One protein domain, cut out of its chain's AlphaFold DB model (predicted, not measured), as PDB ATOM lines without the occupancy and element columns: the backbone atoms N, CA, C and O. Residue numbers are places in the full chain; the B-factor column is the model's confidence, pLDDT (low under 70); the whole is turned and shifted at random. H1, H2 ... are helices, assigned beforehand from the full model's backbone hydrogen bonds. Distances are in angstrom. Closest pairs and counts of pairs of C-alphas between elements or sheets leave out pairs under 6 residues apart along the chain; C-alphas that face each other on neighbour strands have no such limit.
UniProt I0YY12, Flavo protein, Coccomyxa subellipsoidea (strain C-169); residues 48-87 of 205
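This is residues 48 to 87 of the 205 residues of the protein "Flavo protein" of Coccomyxa subellipsoidea (strain C-169) (UniProt I0YY12). The longest helix, H1, lies between a long loop, residues 48 to 63, which reaches one end of an elongated body at Glu 59, and the short helix H2 near the other end. The two helices stand apart from each other, joined by a tight link. The printed part has 40 residues with two named helices, H1 then H2, and no named strand; the class is all helix, though these helices hold just 18 residues. It is compact, with a radius of gyration of the C-alphas of 10.1 A, and spans 33 by 17 by 14 A.

H1, residues 64 to 74, measures 15.1 A from C-alpha 64 at (6.448, 34.288, -27.900) to C-alpha 74. H2, residues 79 to 85, measures 10.0 A and ends with C-alpha 85 at (-1.362, 32.701, -43.082).

H1 and H2 are apart, with no C-alpha of one within 8 A of the other. Residues 75 to 78 make the tight link. In H1 and H2, every O i to N i+4 pair is within hydrogen-bond range.

The two C-alphas farthest apart, of Glu 59 and Lys 87, are 34.0 A apart. The printed part has no cut. Mean pLDDT of the printed part is 86.6, and no printed residue is under 70.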
ATOM      1  N   LEU A  48       9.393  40.758 -34.880       86.38
ATOM      2  CA  LEU A  48       8.373  40.365 -33.921       86.38
ATOM      3  C   LEU A  48       8.567  41.157 -32.625       86.38
ATOM      4  O   LEU A  48       9.696  41.258 -32.134       86.38
ATOM      5  N   ASP A  49       7.487  41.667 -32.049       87.88
ATOM      6  CA  ASP A  49       7.501  42.353 -30.758       87.88
ATOM      7  C   ASP A  49       6.203  42.115 -29.960       87.88
ATOM      8  O   ASP A  49       5.396  41.245 -30.278       87.88
ATOM      9  N   GLY A  50       6.038  42.839 -28.849       86.38
ATOM     10  CA  GLY A  50       4.864  42.708 -27.986       86.38
ATOM     11  C   GLY A  50       3.560  43.206 -28.617       86.38
ATOM     12  O   GLY A  50       2.495  42.770 -28.193       86.38
ATOM     13  N   GLU A  51       3.620  44.079 -29.627       88.19
ATOM     14  CA  GLU A  51       2.430  44.629 -30.290       88.19
ATOM     15  C   GLU A  51       1.714  43.579 -31.153       88.19
ATOM     16  O   GLU A  51       0.532  43.730 -31.454       88.19
ATOM     17  N   ASP A  52       2.397  42.481 -31.487       87.44
ATOM     18  CA  ASP A  52       1.820  41.354 -32.226       87.44
ATOM     19  C   ASP A  52       0.878  40.492 -31.354       87.44
ATOM     20  O   ASP A  52       0.143  39.645 -31.867       87.44
ATOM     21  N   PHE A  53       0.862  40.719 -30.032       90.00
ATOM     22  CA  PHE A  53       0.057  39.977 -29.059       90.00
ATOM     23  C   PHE A  53      -0.914  40.910 -28.333       90.00
ATOM     24  O   PHE A  53      -0.673  41.356 -27.213       90.00
ATOM     25  N   THR A  54      -2.050  41.179 -28.977       85.38
ATOM     26  CA  THR A  54      -3.042  42.174 -28.524       85.38
ATOM     27  C   THR A  54      -3.651  41.897 -27.142       85.38
ATOM     28  O   THR A  54      -4.127  42.823 -26.487       85.38
ATOM     29  N   GLU A  55      -3.610  40.645 -26.680       87.50
ATOM     30  CA  GLU A  55      -4.127  40.210 -25.374       87.50
ATOM     31  C   GLU A  55      -3.025  39.951 -24.330       87.50
ATOM     32  O   GLU A  55      -3.321  39.523 -23.213       87.50
ATOM     33  N   HIS A  56      -1.750  40.181 -24.668       88.56
ATOM     34  CA  HIS A  56      -0.649  39.911 -23.750       88.56
ATOM     35  C   HIS A  56      -0.663  40.879 -22.558       88.56
ATOM     36  O   HIS A  56      -0.703  42.101 -22.714       88.56
ATOM     37  N   ASN A  57      -0.569  40.326 -21.347       86.44
ATOM     38  CA  ASN A  57      -0.397  41.118 -20.137       86.44
ATOM     39  C   ASN A  57       1.021  41.710 -20.083       86.44
ATOM     40  O   ASN A  57       1.979  40.983 -19.827       86.44
ATOM     41  N   SER A  58       1.141  43.032 -20.232       83.50
ATOM     42  CA  SER A  58       2.421  43.754 -20.206       83.50
ATOM     43  C   SER A  58       3.190  43.661 -18.880       83.50
ATOM     44  O   SER A  58       4.361  44.031 -18.832       83.50
ATOM     45  N   GLU A  59       2.548  43.213 -17.797       87.31
ATOM     46  CA  GLU A  59       3.205  42.965 -16.507       87.31
ATOM     47  C   GLU A  59       3.885  41.585 -16.439       87.31
ATOM     48  O   GLU A  59       4.727  41.346 -15.571       87.31
ATOM     49  N   GLU A  60       3.548  40.670 -17.352       89.31
ATOM     50  CA  GLU A  60       4.161  39.349 -17.450       89.31
ATOM     51  C   GLU A  60       5.318  39.334 -18.456       89.31
ATOM     52  O   GLU A  60       5.409  40.132 -19.386       89.31
ATOM     53  N   ARG A  61       6.236  38.376 -18.293       91.75
ATOM     54  CA  ARG A  61       7.304  38.177 -19.275       91.75
ATOM     55  C   ARG A  61       6.706  37.658 -20.582       91.75
ATOM     56  O   ARG A  61       6.144  36.564 -20.604       91.75
ATOM     57  N   LEU A  62       6.954  38.374 -21.676       89.94
ATOM     58  CA  LEU A  62       6.574  37.939 -23.015       89.94
ATOM     59  C   LEU A  62       7.218  36.588 -23.369       89.94
ATOM     60  O   LEU A  62       8.442  36.464 -23.478       89.94
ATOM     61  N   ASN A  63       6.378  35.569 -23.557       90.62
ATOM     62  CA  ASN A  63       6.768  34.265 -24.080       90.62
ATOM     63  C   ASN A  63       6.126  34.067 -25.454       90.62
ATOM     64  O   ASN A  63       4.978  33.649 -25.553       90.62
ATOM     65  N   ILE A  64       6.902  34.324 -26.506       87.19
ATOM     66  CA  ILE A  64       6.448  34.288 -27.900       87.19
ATOM     67  C   ILE A  64       5.702  33.000 -28.260       87.19
ATOM     68  O   ILE A  64       4.635  33.060 -28.861       87.19
ATOM     69  N   PHE A  65       6.232  31.834 -27.878       85.50
ATOM     70  CA  PHE A  65       5.608  30.551 -28.212       85.50
ATOM     71  C   PHE A  65       4.221  30.415 -27.583       85.50
ATOM     72  O   PHE A  65       3.270  30.005 -28.245       85.50
ATOM     73  N   LYS A  66       4.107  30.766 -26.298       87.69
ATOM     74  CA  LYS A  66       2.841  30.715 -25.563       87.69
ATOM     75  C   LYS A  66       1.849  31.732 -26.126       87.69
ATOM     76  O   LYS A  66       0.721  31.351 -26.430       87.69
ATOM     77  N   GLU A  67       2.263  32.988 -26.272       90.31
ATOM     78  CA  GLU A  67       1.374  34.068 -26.708       90.31
ATOM     79  C   GLU A  67       0.916  33.872 -28.160       90.31
ATOM     80  O   GLU A  67      -0.264  34.035 -28.451       90.31
ATOM     81  N   SER A  68       1.789  33.399 -29.060       86.94
ATOM     82  CA  SER A  68       1.413  33.061 -30.442       86.94
ATOM     83  C   SER A  68       0.395  31.921 -30.501       86.94
ATOM     84  O   SER A  68      -0.593  32.012 -31.231       86.94
ATOM     85  N   LEU A  69       0.572  30.876 -29.682       86.44
ATOM     86  CA  LEU A  69      -0.387  29.774 -29.599       86.44
ATOM     87  C   LEU A  69      -1.754  30.237 -29.073       86.44
ATOM     88  O   LEU A  69      -2.783  29.771 -29.564       86.44
ATOM     89  N   LEU A  70      -1.771  31.116 -28.068       89.06
ATOM     90  CA  LEU A  70      -3.005  31.687 -27.524       89.06
ATOM     91  C   LEU A  70      -3.698  32.581 -28.555       89.06
ATOM     92  O   LEU A  70      -4.880  32.371 -28.822       89.06
ATOM     93  N   ALA A  71      -2.956  33.487 -29.196       88.81
ATOM     94  CA  ALA A  71      -3.483  34.382 -30.221       88.81
ATOM     95  C   ALA A  71      -4.095  33.610 -31.398       88.81
ATOM     96  O   ALA A  71      -5.192  33.933 -31.855       88.81
ATOM     97  N   TYR A  72      -3.436  32.539 -31.858       86.94
ATOM     98  CA  TYR A  72      -3.983  31.661 -32.894       86.94
ATOM     99  C   TYR A  72      -5.275  30.966 -32.438       86.94
ATOM    100  O   TYR A  72      -6.277  31.002 -33.150       86.94
ATOM    101  N   LYS A  73      -5.285  30.366 -31.238       88.12
ATOM    102  CA  LYS A  73      -6.463  29.655 -30.701       88.12
ATOM    103  C   LYS A  73      -7.669  30.566 -30.480       88.12
ATOM    104  O   LYS A  73      -8.796  30.121 -30.684       88.12
ATOM    105  N   ASN A  74      -7.430  31.803 -30.058       90.62
ATOM    106  CA  ASN A  74      -8.476  32.772 -29.746       90.62
ATOM    107  C   ASN A  74      -8.893  33.616 -30.961       90.62
ATOM    108  O   ASN A  74      -9.887  34.333 -30.885       90.62
ATOM    109  N   GLY A  75      -8.161  33.538 -32.079       88.00
ATOM    110  CA  GLY A  75      -8.420  34.357 -33.265       88.00
ATOM    111  C   GLY A  75      -8.051  35.833 -33.084       88.00
ATOM    112  O   GLY A  75      -8.665  36.691 -33.709       88.00
ATOM    113  N   THR A  76      -7.064  36.133 -32.236       91.62
ATOM    114  CA  THR A  76      -6.646  37.500 -31.858       91.62
ATOM    115  C   THR A  76      -5.288  37.905 -32.439       91.62
ATOM    116  O   THR A  76      -4.691  38.901 -32.029       91.62
ATOM    117  N   GLN A  77      -4.812  37.142 -33.430       89.44
ATOM    118  CA  GLN A  77      -3.647  37.491 -34.247       89.44
ATOM    119  C   GLN A  77      -3.885  38.804 -35.004       89.44
ATOM    120  O   GLN A  77      -5.021  39.141 -35.350       89.44
ATOM    121  N   THR A  78      -2.811  39.532 -35.305       88.44
ATOM    122  CA  THR A  78      -2.911  40.779 -36.065       88.44
ATOM    123  C   THR A  78      -3.439  40.530 -37.491       88.44
ATOM    124  O   THR A  78      -3.201  39.462 -38.072       88.44
ATOM    125  N   PRO A  79      -4.176  41.488 -38.092       88.31
ATOM    126  CA  PRO A  79      -4.806  41.285 -39.400       88.31
ATOM    127  C   PRO A  79      -3.831  40.956 -40.539       88.31
ATOM    128  O   PRO A  79      -4.186  40.211 -41.450       88.31
ATOM    129  N   ASP A  80      -2.615  41.495 -40.497       84.81
ATOM    130  CA  ASP A  80      -1.555  41.201 -41.463       84.81
ATOM    131  C   ASP A  80      -1.063  39.751 -41.342       84.81
ATOM    132  O   ASP A  80      -0.959  39.063 -42.355       84.81
ATOM    133  N   VAL A  81      -0.871  39.240 -40.119       82.69
ATOM    134  CA  VAL A  81      -0.496  37.836 -39.880       82.69
ATOM    135  C   VAL A  81      -1.581  36.882 -40.377       82.69
ATOM    136  O   VAL A  81      -1.268  35.903 -41.054       82.69
ATOM    137  N   ILE A  82      -2.855  37.176 -40.099       83.56
ATOM    138  CA  ILE A  82      -3.985  36.377 -40.602       83.56
ATOM    139  C   ILE A  82      -3.979  36.367 -42.135       83.56
ATOM    140  O   ILE A  82      -4.058  35.303 -42.748       83.56
ATOM    141  N   ALA A  83      -3.833  37.541 -42.756       83.31
ATOM    142  CA  ALA A  83      -3.832  37.667 -44.206       83.31
ATOM    143  C   ALA A  83      -2.696  36.870 -44.862       83.31
ATOM    144  O   ALA A  83      -2.913  36.287 -45.921       83.31
ATOM    145  N   GLU A  84      -1.503  36.815 -44.264       81.75
ATOM    146  CA  GLU A  84      -0.390  36.025 -44.803       81.75
ATOM    147  C   GLU A  84      -0.548  34.518 -44.543       81.75
ATOM    148  O   GLU A  84      -0.272  33.714 -45.437       81.75
ATOM    149  N   GLN A  85      -1.071  34.112 -43.379       78.94
ATOM    150  CA  GLN A  85      -1.362  32.701 -43.082       78.94
ATOM    151  C   GLN A  85      -2.344  32.086 -44.088       78.94
ATOM    152  O   GLN A  85      -2.175  30.935 -44.488       78.94
ATOM    153  N   GLU A  86      -3.333  32.852 -44.550       75.38
ATOM    154  CA  GLU A  86      -4.278  32.404 -45.581       75.38
ATOM    155  C   GLU A  86      -3.635  32.183 -46.958       75.38
ATOM    156  O   GLU A  86      -4.217  31.516 -47.820       75.38
ATOM    157  N   LYS A  87      -2.463  32.776 -47.197       72.12
ATOM    158  CA  LYS A  87      -1.823  32.810 -48.512       72.12
ATOM    159  C   LYS A  87      -0.701  31.786 -48.658       72.12
ATOM    160  O   LYS A  87      -0.488  31.312 -49.764       72.12
TER     161      LYS A  87